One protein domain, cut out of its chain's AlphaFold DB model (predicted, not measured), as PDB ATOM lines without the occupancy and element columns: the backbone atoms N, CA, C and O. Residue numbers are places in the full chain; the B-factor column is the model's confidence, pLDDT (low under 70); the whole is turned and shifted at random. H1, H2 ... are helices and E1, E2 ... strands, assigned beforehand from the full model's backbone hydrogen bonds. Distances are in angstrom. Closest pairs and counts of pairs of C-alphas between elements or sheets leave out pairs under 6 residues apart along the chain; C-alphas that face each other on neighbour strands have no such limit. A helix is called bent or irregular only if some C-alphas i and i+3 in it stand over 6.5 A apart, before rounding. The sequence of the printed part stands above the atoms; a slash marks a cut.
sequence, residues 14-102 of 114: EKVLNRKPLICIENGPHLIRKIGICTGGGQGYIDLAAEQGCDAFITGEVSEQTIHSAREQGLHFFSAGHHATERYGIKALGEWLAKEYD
ATOM      1  N   GLU A  14      95.243 -70.144 242.764       97.44
ATOM      2  CA  GLU A  14      95.705 -69.576 244.031       97.44
ATOM      3  C   GLU A  14      95.796 -68.048 243.983       97.44
ATOM      4  O   GLU A  14      95.267 -67.376 244.867       97.44
ATOM      5  N   LYS A  15      96.376 -67.485 242.916       97.06
ATOM      6  CA  LYS A  15      96.487 -66.028 242.731       97.06
ATOM      7  C   LYS A  15      95.128 -65.341 242.588       97.06
ATOM      8  O   LYS A  15      94.943 -64.252 243.117       97.06
ATOM      9  N   VAL A  16      94.192 -65.945 241.855       96.00
ATOM     10  CA  VAL A  16      92.875 -65.339 241.582       96.00
ATOM     11  C   VAL A  16      91.954 -65.424 242.796       96.00
ATOM     12  O   VAL A  16      91.225 -64.474 243.083       96.00
ATOM     13  N   LEU A  17      91.976 -66.554 243.504       95.19
ATOM     14  CA  LEU A  17      91.088 -66.806 244.637       95.19
ATOM     15  C   LEU A  17      91.706 -66.416 245.982       95.19
ATOM     16  O   LEU A  17      90.988 -66.361 246.977       95.19
ATOM     17  N   ASN A  18      93.004 -66.109 246.018       94.19
ATOM     18  CA  ASN A  18      93.765 -65.869 247.245       94.19
ATOM     19  C   ASN A  18      93.656 -67.043 248.240       94.19
ATOM     20  O   ASN A  18      93.557 -66.851 249.448       94.19
ATOM     21  N   ARG A  19      93.625 -68.274 247.713       92.06
ATOM     22  CA  ARG A  19      93.517 -69.516 248.485       92.06
ATOM     23  C   ARG A  19      94.236 -70.634 247.752       92.06
ATOM     24  O   ARG A  19      93.934 -70.907 246.591       92.06
ATOM     25  N   LYS A  20      95.141 -71.325 248.442       96.00
ATOM     26  CA  LYS A  20      95.828 -72.494 247.891       96.00
ATOM     27  C   LYS A  20      94.822 -73.632 247.641       96.00
ATOM     28  O   LYS A  20      94.153 -74.046 248.591       96.00
ATOM     29  N   PRO A  21      94.679 -74.137 246.403       97.12
ATOM     30  CA  PRO A  21      93.772 -75.240 246.124       97.12
ATOM     31  C   PRO A  21      94.373 -76.584 246.551       97.12
ATOM     32  O   PRO A  21      95.593 -76.775 246.534       97.12
ATOM     33  N   LEU A  22      93.508 -77.545 246.867       97.00
ATOM     34  CA  LEU A  22      93.876 -78.955 246.837       97.00
ATOM     35  C   LEU A  22      93.947 -79.398 245.375       97.00
ATOM     36  O   LEU A  22      93.064 -79.061 244.585       97.00
ATOM     37  N   ILE A  23      94.994 -80.144 245.021       97.00
ATOM     38  CA  ILE A  23      95.264 -80.540 243.638       97.00
ATOM     39  C   ILE A  23      95.441 -82.052 243.510       97.00
ATOM     40  O   ILE A  23      96.079 -82.684 244.351       97.00
ATOM     41  N   CYS A  24      94.937 -82.610 242.414       96.50
ATOM     42  CA  CYS A  24      95.263 -83.951 241.940       96.50
ATOM     43  C   CYS A  24      95.592 -83.862 240.447       96.50
ATOM     44  O   CYS A  24      94.711 -83.601 239.632       96.50
ATOM     45  N   ILE A  25      96.875 -84.023 240.103       93.69
ATOM     46  CA  ILE A  25      97.403 -83.756 238.749       93.69
ATOM     47  C   ILE A  25      98.245 -84.906 238.172       93.69
ATOM     48  O   ILE A  25      98.987 -84.716 237.211       93.69
ATOM     49  N   GLU A  26      98.183 -86.089 238.786       87.44
ATOM     50  CA  GLU A  26      99.103 -87.206 238.517       87.44
ATOM     51  C   GLU A  26      98.830 -87.906 237.173       87.44
ATOM     52  O   GLU A  26      99.781 -88.296 236.502       87.44
ATOM     53  N   ASN A  27      97.562 -87.995 236.747       86.88
ATOM     54  CA  ASN A  27      97.142 -88.762 235.560       86.88
ATOM     55  C   ASN A  27      96.439 -87.919 234.478       86.88
ATOM     56  O   ASN A  27      95.898 -88.472 233.523       86.88
ATOM     57  N   GLY A  28      96.428 -86.592 234.620       90.81
ATOM     58  CA  GLY A  28      95.831 -85.696 233.630       90.81
ATOM     59  C   GLY A  28      96.740 -85.432 232.417       90.81
ATOM     60  O   GLY A  28      97.946 -85.691 232.457       90.81
ATOM     61  N   PRO A  29      96.202 -84.851 231.331       94.38
ATOM     62  CA  PRO A  29      96.984 -84.500 230.145       94.38
ATOM     63  C   PRO A  29      98.050 -83.441 230.454       94.38
ATOM     64  O   PRO A  29      97.877 -82.599 231.333       94.38
ATOM     65  N   HIS A  30      99.144 -83.409 229.685       94.94
ATOM     66  CA  HIS A  30     100.236 -82.451 229.922       94.94
ATOM     67  C   HIS A  30      99.781 -80.977 229.889       94.94
ATOM     68  O   HIS A  30     100.270 -80.158 230.667       94.94
ATOM     69  N   LEU A  31      98.830 -80.650 229.005       97.44
ATOM     70  CA  LEU A  31      98.267 -79.309 228.855       97.44
ATOM     71  C   LEU A  31      96.747 -79.350 228.989       97.44
ATOM     72  O   LEU A  31      96.089 -80.102 228.270       97.44
ATOM     73  N   ILE A  32      96.213 -78.475 229.837       97.69
ATOM     74  CA  ILE A  32      94.780 -78.252 230.026       97.69
ATOM     75  C   ILE A  32      94.265 -77.330 228.918       97.69
ATOM     76  O   ILE A  32      94.767 -76.219 228.738       97.69
ATOM     77  N   ARG A  33      93.238 -77.772 228.192       97.00
ATOM     78  CA  ARG A  33      92.542 -77.015 227.138       97.00
ATOM     79  C   ARG A  33      91.054 -76.873 227.427       97.00
ATOM     80  O   ARG A  33      90.491 -75.806 227.174       97.00
ATOM     81  N   LYS A  34      90.423 -77.917 227.970       97.25
ATOM     82  CA  LYS A  34      89.007 -77.937 228.349       97.25
ATOM     83  C   LYS A  34      88.856 -78.112 229.855       97.25
ATOM     84  O   LYS A  34      89.411 -79.038 230.432       97.25
ATOM     85  N   ILE A  35      88.096 -77.219 230.482       97.62
ATOM     86  CA  ILE A  35      87.903 -77.191 231.934       97.62
ATOM     87  C   ILE A  35      86.406 -77.265 232.226       97.62
ATOM     88  O   ILE A  35      85.646 -76.445 231.708       97.62
ATOM     89  N   GLY A  36      86.001 -78.219 233.061       97.81
ATOM     90  CA  GLY A  36      84.695 -78.228 233.715       97.81
ATOM     91  C   GLY A  36      84.750 -77.412 235.007       97.81
ATOM     92  O   GLY A  36      85.724 -77.506 235.754       97.81
ATOM     93  N   ILE A  37      83.727 -76.597 235.267       97.62
ATOM     94  CA  ILE A  37      83.659 -75.722 236.447       97.62
ATOM     95  C   ILE A  37      82.295 -75.888 237.111       97.62
ATOM     96  O   ILE A  37      81.270 -75.743 236.447       97.62
ATOM     97  N   CYS A  38      82.288 -76.132 238.419       97.94
ATOM     98  CA  CYS A  38      81.098 -76.048 239.263       97.94
ATOM     99  C   CYS A  38      81.511 -75.488 240.630       97.94
ATOM    100  O   CYS A  38      82.239 -76.159 241.352       97.94
ATOM    101  N   THR A  39      81.130 -74.254 240.970       97.50
ATOM    102  CA  THR A  39      81.504 -73.611 242.248       97.50
ATOM    103  C   THR A  39      80.865 -74.320 243.449       97.50
ATOM    104  O   THR A  39      79.953 -75.126 243.274       97.50
ATOM    105  N   GLY A  40      81.355 -74.059 244.665       95.88
ATOM    106  CA  GLY A  40      80.786 -74.645 245.883       95.88
ATOM    107  C   GLY A  40      80.977 -76.166 245.985       95.88
ATOM    108  O   GLY A  40      82.042 -76.698 245.663       95.88
ATOM    109  N   GLY A  41      79.943 -76.877 246.437       96.31
ATOM    110  CA  GLY A  41      79.932 -78.331 246.668       96.31
ATOM    111  C   GLY A  41      79.777 -79.203 245.411       96.31
ATOM    112  O   GLY A  41      79.059 -80.204 245.427       96.31
ATOM    113  N   GLY A  42      80.424 -78.842 244.304       96.81
ATOM    114  CA  GLY A  42      80.235 -79.451 242.980       96.81
ATOM    115  C   GLY A  42      80.996 -80.755 242.713       96.81
ATOM    116  O   GLY A  42      80.964 -81.252 241.588       96.81
ATOM    117  N   GLN A  43      81.677 -81.333 243.704       96.31
ATOM    118  CA  GLN A  43      82.540 -82.516 243.535       96.31
ATOM    119  C   GLN A  43      81.869 -83.743 242.887       96.31
ATOM    120  O   GLN A  43      82.553 -84.545 242.257       96.31
ATOM    121  N   GLY A  44      80.542 -83.882 243.000       97.00
ATOM    122  CA  GLY A  44      79.781 -84.979 242.388       97.00
ATOM    123  C   GLY A  44      79.690 -84.909 240.859       97.00
ATOM    124  O   GLY A  44      79.315 -85.890 240.231       97.00
ATOM    125  N   TYR A  45      80.052 -83.777 240.248       98.19
ATOM    126  CA  TYR A  45      80.061 -83.612 238.793       98.19
ATOM    127  C   TYR A  45      81.380 -84.023 238.131       98.19
ATOM    128  O   TYR A  45      81.518 -83.851 236.921       98.19
ATOM    129  N   ILE A  46      82.350 -84.551 238.884       98.12
ATOM    130  CA  ILE A  46      83.652 -84.925 238.322       98.12
ATOM    131  C   ILE A  46      83.532 -85.987 237.223       98.12
ATOM    132  O   ILE A  46      84.134 -85.819 236.163       98.12
ATOM    133  N   ASP A  47      82.695 -87.008 237.428       98.12
ATOM    134  CA  ASP A  47      82.501 -88.082 236.449       98.12
ATOM    135  C   ASP A  47      81.841 -87.533 235.175       98.12
ATOM    136  O   ASP A  47      82.295 -87.791 234.063       98.12
ATOM    137  N   LEU A  48      80.849 -86.647 235.327       98.38
ATOM    138  CA  LEU A  48      80.244 -85.943 234.195       98.38
ATOM    139  C   LEU A  48      81.273 -85.071 233.455       98.38
ATOM    140  O   LEU A  48      81.272 -85.012 232.227       98.38
ATOM    141  N   ALA A  49      82.161 -84.376 234.169       98.06
ATOM    142  CA  ALA A  49      83.194 -83.556 233.544       98.06
ATOM    143  C   ALA A  49      84.149 -84.408 232.691       98.06
ATOM    144  O   ALA A  49      84.499 -84.006 231.576       98.06
ATOM    145  N   ALA A  50      84.523 -85.588 233.183       97.19
ATOM    146  CA  ALA A  50      85.339 -86.541 232.446       97.19
ATOM    147  C   ALA A  50      84.601 -87.136 231.237       97.19
ATOM    148  O   ALA A  50      85.164 -87.164 230.144       97.19
ATOM    149  N   GLU A  51      83.326 -87.515 231.380       97.88
ATOM    150  CA  GLU A  51      82.471 -87.972 230.270       97.88
ATOM    151  C   GLU A  51      82.355 -86.917 229.160       97.88
ATOM    152  O   GLU A  51      82.323 -87.236 227.971       97.88
ATOM    153  N   GLN A  52      82.342 -85.635 229.534       98.06
ATOM    154  CA  GLN A  52      82.362 -84.518 228.592       98.06
ATOM    155  C   GLN A  52      83.757 -84.249 227.998       98.06
ATOM    156  O   GLN A  52      83.915 -83.303 227.220       98.06
ATOM    157  N   GLY A  53      84.778 -85.037 228.334       97.06
ATOM    158  CA  GLY A  53      86.142 -84.900 227.828       97.06
ATOM    159  C   GLY A  53      86.865 -83.658 228.347       97.06
ATOM    160  O   GLY A  53      87.588 -83.013 227.589       97.06
ATOM    161  N   CYS A  54      86.612 -83.249 229.593       98.00
ATOM    162  CA  CYS A  54      87.382 -82.176 230.221       98.00
ATOM    163  C   CYS A  54      88.784 -82.667 230.605       98.00
ATOM    164  O   CYS A  54      88.937 -83.738 231.177       98.00
ATOM    165  N   ASP A  55      89.796 -81.833 230.365       98.06
ATOM    166  CA  ASP A  55      91.176 -82.079 230.804       98.06
ATOM    167  C   ASP A  55      91.351 -81.796 232.303       98.06
ATOM    168  O   ASP A  55      92.283 -82.284 232.945       98.06
ATOM    169  N   ALA A  56      90.482 -80.941 232.848       98.00
ATOM    170  CA  ALA A  56      90.474 -80.549 234.244       98.00
ATOM    171  C   ALA A  56      89.054 -80.287 234.755       98.00
ATOM    172  O   ALA A  56      88.202 -79.783 234.018       98.00
ATOM    173  N   PHE A  57      88.831 -80.537 236.042       98.38
ATOM    174  CA  PHE A  57      87.631 -80.159 236.773       98.38
ATOM    175  C   PHE A  57      87.999 -79.312 237.997       98.38
ATOM    176  O   PHE A  57      88.899 -79.667 238.760       98.38
ATOM    177  N   ILE A  58      87.317 -78.180 238.174       98.25
ATOM    178  CA  ILE A  58      87.476 -77.304 239.339       98.25
ATOM    179  C   ILE A  58      86.143 -77.119 240.061       98.25
ATOM    180  O   ILE A  58      85.110 -76.833 239.449       98.25
ATOM    181  N   THR A  59      86.202 -77.243 241.383       98.19
ATOM    182  CA  THR A  59      85.083 -76.989 242.287       98.19
ATOM    183  C   THR A  59      85.560 -76.390 243.612       98.19
ATOM    184  O   THR A  59      86.751 -76.109 243.776       98.19
ATOM    185  N   GLY A  60      84.648 -76.120 244.545       96.88
ATOM    186  CA  GLY A  60      84.987 -75.619 245.873       96.88
ATOM    187  C   GLY A  60      85.456 -76.737 246.802       96.88
ATOM    188  O   GLY A  60      86.571 -76.685 247.320       96.88
ATOM    189  N   GLU A  61      84.638 -77.767 246.975       95.94
ATOM    190  CA  GLU A  61      84.852 -78.840 247.956       95.94
ATOM    191  C   GLU A  61      85.485 -80.114 247.361       95.94
ATOM    192  O   GLU A  61      85.696 -80.230 246.155       95.94
ATOM    193  N   VAL A  62      85.838 -81.076 248.212       96.69
ATOM    194  CA  VAL A  62      86.340 -82.390 247.796       96.69
ATOM    195  C   VAL A  62      85.793 -83.483 248.710       96.69
ATOM    196  O   VAL A  62      85.719 -83.300 249.925       96.69
ATOM    197  N   SER A  63      85.504 -84.646 248.126       95.88
ATOM    198  CA  SER A  63      85.217 -85.886 248.849       95.88
ATOM    199  C   SER A  63      86.255 -86.958 248.507       95.88
ATOM    200  O   SER A  63      86.981 -86.842 247.521       95.88
ATOM    201  N   GLU A  64      86.326 -88.018 249.312       94.44
ATOM    202  CA  GLU A  64      87.304 -89.103 249.142       94.44
ATOM    203  C   GLU A  64      87.265 -89.701 247.725       94.44
ATOM    204  O   GLU A  64      88.292 -89.741 247.042       94.44
ATOM    205  N   GLN A  65      86.063 -90.009 247.230       95.12
ATOM    206  CA  GLN A  65      85.849 -90.601 245.911       95.12
ATOM    207  C   GLN A  65      86.323 -89.707 244.761       95.12
ATOM    208  O   GLN A  65      86.715 -90.199 243.706       95.12
ATOM    209  N   THR A  66      86.333 -88.388 244.962       95.31
ATOM    210  CA  THR A  66      86.688 -87.413 243.926       95.31
ATOM    211  C   THR A  66      88.144 -87.568 243.485       95.31
ATOM    212  O   THR A  66      88.464 -87.367 242.316       95.31
ATOM    213  N   ILE A  67      89.033 -87.968 244.397       95.88
ATOM    214  CA  ILE A  67      90.444 -88.205 244.072       95.88
ATOM    215  C   ILE A  67      90.606 -89.459 243.211       95.88
ATOM    216  O   ILE A  67      91.398 -89.448 242.265       95.88
ATOM    217  N   HIS A  68      89.850 -90.520 243.505       96.38
ATOM    218  CA  HIS A  68      89.866 -91.744 242.702       96.38
ATOM    219  C   HIS A  68      89.305 -91.489 241.306       96.38
ATOM    220  O   HIS A  68      89.996 -91.791 240.336       96.38
ATOM    221  N   SER A  69      88.156 -90.809 241.186       97.00
ATOM    222  CA  SER A  69      87.596 -90.415 239.884       97.00
ATOM    223  C   SER A  69      88.606 -89.636 239.036       97.00
ATOM    224  O   SER A  69      88.833 -89.982 237.879       97.00
ATOM    225  N   ALA A  70      89.280 -88.631 239.613       96.75
ATOM    226  CA  ALA A  70      90.291 -87.845 238.899       96.75
ATOM    227  C   ALA A  70      91.438 -88.718 238.358       96.75
ATOM    228  O   ALA A  70      91.853 -88.591 237.203       96.75
ATOM    229  N   ARG A  71      91.952 -89.620 239.202       95.81
ATOM    230  CA  ARG A  71      93.078 -90.501 238.870       95.81
ATOM    231  C   ARG A  71      92.711 -91.560 237.841       95.81
ATOM    232  O   ARG A  71      93.501 -91.794 236.931       95.81
ATOM    233  N   GLU A  72      91.561 -92.202 237.999       96.19
ATOM    234  CA  GLU A  72      91.120 -93.314 237.155       96.19
ATOM    235  C   GLU A  72      90.645 -92.837 235.782       96.19
ATOM    236  O   GLU A  72      90.878 -93.514 234.783       96.19
ATOM    237  N   GLN A  73      90.035 -91.651 235.714       96.75
ATOM    238  CA  GLN A  73      89.487 -91.095 234.472       96.75
ATOM    239  C   GLN A  73      90.456 -90.136 233.764       96.75
ATOM    240  O   GLN A  73      90.167 -89.667 232.665       96.75
ATOM    241  N   GLY A  74      91.627 -89.873 234.353       95.88
ATOM    242  CA  GLY A  74      92.728 -89.179 233.686       95.88
ATOM    243  C   GLY A  74      92.507 -87.679 233.480       95.88
ATOM    244  O   GLY A  74      92.881 -87.137 232.440       95.88
ATOM    245  N   LEU A  75      91.923 -86.995 234.468       96.94
ATOM    246  CA  LEU A  75      91.738 -85.540 234.465       96.94
ATOM    247  C   LEU A  75      92.372 -84.880 235.689       96.94
ATOM    248  O   LEU A  75      92.497 -85.473 236.759       96.94
ATOM    249  N   HIS A  76      92.757 -83.613 235.539       98.12
ATOM    250  CA  HIS A  76      93.221 -82.813 236.670       98.12
ATOM    251  C   HIS A  76      92.043 -82.397 237.550       98.12
ATOM    252  O   HIS A  76      91.012 -81.965 237.041       98.12
ATOM    253  N   PHE A  77      92.201 -82.449 238.867       98.25
ATOM    254  CA  PHE A  77      91.188 -81.989 239.815       98.25
ATOM    255  C   PHE A  77      91.720 -80.879 240.721       98.25
ATOM    256  O   PHE A  77      92.848 -80.956 241.217       98.25
ATOM    257  N   PHE A  78      90.881 -79.864 240.949       98.25
ATOM    258  CA  PHE A  78      91.171 -78.713 241.799       98.25
ATOM    259  C   PHE A  78      89.996 -78.429 242.744       98.25
ATOM    260  O   PHE A  78      88.897 -78.114 242.288       98.25
ATOM    261  N   SER A  79      90.243 -78.472 244.054       97.69
ATOM    262  CA  SER A  79      89.301 -78.005 245.082       97.69
ATOM    263  C   SER A  79      89.803 -76.690 245.669       97.69
ATOM    264  O   SER A  79      90.866 -76.618 246.293       97.69
ATOM    265  N   ALA A  80      89.050 -75.624 245.418       97.25
ATOM    266  CA  ALA A  80      89.500 -74.255 245.613       97.25
ATOM    267  C   ALA A  80      88.728 -73.478 246.694       97.25
ATOM    268  O   ALA A  80      88.887 -72.265 246.778       97.25
ATOM    269  N   GLY A  81      87.956 -74.171 247.539       94.69
ATOM    270  CA  GLY A  81      87.175 -73.608 248.648       94.69
ATOM    271  C   GLY A  81      85.745 -73.254 248.249       94.69
ATOM    272  O   GLY A  81      85.514 -72.676 247.181       94.69
ATOM    273  N   HIS A  82      84.774 -73.599 249.097       94.62
ATOM    274  CA  HIS A  82      83.358 -73.348 248.814       94.62
ATOM    275  C   HIS A  82      83.108 -71.842 248.765       94.62
ATOM    276  O   HIS A  82      82.709 -71.303 247.735       94.62
ATOM    277  N   HIS A  83      83.468 -71.146 249.843       94.00
ATOM    278  CA  HIS A  83      83.286 -69.703 249.945       94.00
ATOM    279  C   HIS A  83      84.085 -68.946 248.877       94.00
ATOM    280  O   HIS A  83      83.556 -68.091 248.160       94.00
ATOM    281  N   ALA A  84      85.357 -69.320 248.714       93.19
ATOM    282  CA  ALA A  84      86.269 -68.668 247.783       93.19
ATOM    283  C   ALA A  84      85.775 -68.717 246.328       93.19
ATOM    284  O   ALA A  84      86.021 -67.774 245.576       93.19
ATOM    285  N   THR A  85      85.067 -69.779 245.930       95.44
ATOM    286  CA  THR A  85      84.547 -69.921 244.562       95.44
ATOM    287  C   THR A  85      83.195 -69.236 244.334       95.44
ATOM    288  O   THR A  85      82.891 -68.902 243.192       95.44
ATOM    289  N   GLU A  86      82.410 -68.953 245.381       96.00
ATOM    290  CA  GLU A  86      81.032 -68.446 245.246       96.00
ATOM    291  C   GLU A  86      80.858 -66.943 245.500       96.00
ATOM    292  O   GLU A  86      79.889 -66.340 245.028       96.00
ATOM    293  N   ARG A  87      81.824 -66.285 246.152       94.19
ATOM    294  CA  ARG A  87      81.748 -64.845 246.470       94.19
ATOM    295  C   ARG A  87      81.544 -63.921 245.260       94.19
ATOM    296  O   ARG A  87      81.009 -62.820 245.386       94.19
ATOM    297  N   TYR A  88      81.948 -64.356 244.069       92.69
ATOM    298  CA  TYR A  88      81.893 -63.531 242.861       92.69
ATOM    299  C   TYR A  88      80.480 -63.388 242.287       92.69
ATOM    300  O   TYR A  88      80.197 -62.374 241.655       92.69
ATOM    301  N   GLY A  89      79.591 -64.362 242.517       95.12
ATOM    302  CA  GLY A  89      78.221 -64.309 242.000       95.12
ATOM    303  C   GLY A  89      77.411 -63.192 242.656       95.12
ATOM    304  O   GLY A  89      76.848 -62.339 241.971       95.12
ATOM    305  N   ILE A  90      77.419 -63.147 243.992       96.06
ATOM    306  CA  ILE A  90      76.708 -62.111 244.749       96.06
ATOM    307  C   ILE A  90      77.333 -60.726 244.553       96.06
ATOM    308  O   ILE A  90      76.608 -59.741 244.427       96.06
ATOM    309  N   LYS A  91      78.666 -60.648 244.440       96.56
ATOM    310  CA  LYS A  91      79.363 -59.403 244.110       96.56
ATOM    311  C   LYS A  91      78.920 -58.860 242.747       96.56
ATOM    312  O   LYS A  91      78.547 -57.695 242.661       96.56
ATOM    313  N   ALA A  92      78.900 -59.706 241.713       97.38
ATOM    314  CA  ALA A  92      78.472 -59.310 240.372       97.38
ATOM    315  C   ALA A  92      77.000 -58.869 240.334       97.38
ATOM    316  O   ALA A  92      76.661 -57.910 239.643       97.38
ATOM    317  N   LEU A  93      76.125 -59.530 241.101       98.00
ATOM    318  CA  LEU A  93      74.733 -59.100 241.249       98.00
ATOM    319  C   LEU A  93      74.636 -57.715 241.902       98.00
ATOM    320  O   LEU A  93      73.873 -56.873 241.432       98.00
ATOM    321  N   GLY A  94      75.413 -57.465 242.957       97.75
ATOM    322  CA  GLY A  94      75.451 -56.161 243.616       97.75
ATOM    323  C   GLY A  94      75.939 -55.042 242.695       97.75
ATOM    324  O   GLY A  94      75.300 -53.997 242.606       97.75
ATOM    325  N   GLU A  95      77.016 -55.290 241.943       97.69
ATOM    326  CA  GLU A  95      77.536 -54.369 240.922       97.69
ATOM    327  C   GLU A  95      76.498 -54.087 239.824       97.69
ATOM    328  O   GLU A  95      76.352 -52.948 239.379       97.69
ATOM    329  N   TRP A  96      75.748 -55.110 239.404       98.31
ATOM    330  CA  TRP A  96      74.673 -54.961 238.425       98.31
ATOM    331  C   TRP A  96      73.512 -54.116 238.961       98.31
ATOM    332  O   TRP A  96      73.049 -53.217 238.266       98.31
ATOM    333  N   LEU A  97      73.081 -54.340 240.205       98.25
ATOM    334  CA  LEU A  97      72.024 -53.550 240.843       98.25
ATOM    335  C   LEU A  97      72.417 -52.078 241.007       98.25
ATOM    336  O   LEU A  97      71.619 -51.195 240.690       98.25
ATOM    337  N   ALA A  98      73.649 -51.814 241.447       97.50
ATOM    338  CA  ALA A  98      74.177 -50.458 241.556       97.50
ATOM    339  C   ALA A  98      74.221 -49.761 240.188       97.50
ATOM    340  O   ALA A  98      73.852 -48.599 240.065       97.50
ATOM    341  N   LYS A  99      74.620 -50.484 239.136       97.62
ATOM    342  CA  LYS A  99      74.729 -49.925 237.787       97.62
ATOM    343  C   LYS A  99      73.375 -49.669 237.117       97.62
ATOM    344  O   LYS A  99      73.208 -48.630 236.486       97.62
ATOM    345  N   GLU A 100      72.447 -50.622 237.174       98.38
ATOM    346  CA  GLU A 100      71.200 -50.558 236.396       98.38
ATOM    347  C   GLU A 100      70.070 -49.816 237.126       98.38
ATOM    348  O   GLU A 100      69.164 -49.297 236.476       98.38
ATOM    349  N   TYR A 101      70.120 -49.750 238.462       97.81
ATOM    350  CA  TYR A 101      69.051 -49.169 239.284       97.81
ATOM    351  C   TYR A 101      69.526 -48.083 240.260       97.81
ATOM    352  O   TYR A 101      68.704 -47.577 241.019       97.81
ATOM    353  N   ASP A 102      70.815 -47.716 240.236       96.94
ATOM    354  CA  ASP A 102      71.415 -46.688 241.106       96.94
ATOM    355  C   ASP A 102      71.242 -46.987 242.610       96.94
ATOM    356  O   ASP A 102      71.066 -46.101 243.446       96.94
TER     357      ASP A 102
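AT A GLANCE: This is residues 14 to 102 of the 114 residues of an uncharacterized protein of Haemophilus influenzae HK1212 (UniProt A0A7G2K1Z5). What is the shape? A small four-stranded sheet with helices H2 and H3 side by side over one face makes a compact body, from which residues 90 to 102, mostly H4, stick out as a long arm. What builds it? The printed part has 89 residues, with named elements in the order H1 E1 E2 H2 E3 H3 E4 H4, mixed in class; the mixed sheet runs E1, E4, E3, E2. It is only just loose, close to compact, with a radius of gyration of the C-alphas of 14.8 A, and spans 51 by 23 by 22 A.

HOW THE PARTS SIT: What comes first? H1, residues 14 to 17, is close but not clearly touching H4, residues 82 to 101; their closest C-alphas, of Leu 17 and Ala 84, are 6.0 A apart. How do strands pair? E1, residues 22 to 24, is antiparallel to E4, residues 76 to 79, with N 22 and O 79 at 2.9 A, within hydrogen-bond range. E4 is parallel to E3, residues 56 to 59, with N 57 and O 76 at 2.8 A, and E3 to E2, residues 35 to 37, with N 36 and O 56 at 2.9 A. What is on the sheet? H2, residues 42 to 51, and H3, residues 64 to 73, lie on the same face, making two layers, helices over a sheet, and touch at a shallow tilt of 14 degrees, the same way, closest at the C-alphas of Gln 43 and Thr 66, 6.4 A. E2, H2, E3 and E3, H3, E4 are strand-helix-strand units, a helix between parallel neighbour strands, with right-handed crossovers; H4 only grazes the sheet with residues 82 to 86. How do helix backbones pair? O i to N i+4 pairs within hydrogen-bond range number 3 of 6 in H2, 5 of 6 in H3 and 13 of 16 in H4; H1 is too short for one.

IN THESE COORDINATES: Where are the anchors? H1 begins at C-alpha 14, (95.705, -69.576, 244.031), and H4 ends at C-alpha 101, (69.051, -49.169, 239.284). How long are the longer elements? H4 measures 29.7 A, H2 15.5 A and H3 15.0 A from first to last C-alpha. H2 and H4 are irregular: C-alphas 44 and 47 are 7.2 A apart, and 85 and 88 are 7.1 A.

THE WHOLE: How large is it? The two C-alphas farthest apart, of Glu 72 and Asp 102, are 50.8 A apart. Is it continuous and confident? The printed part has no cut and no long link, and no printed residue is under 70 in pLDDT.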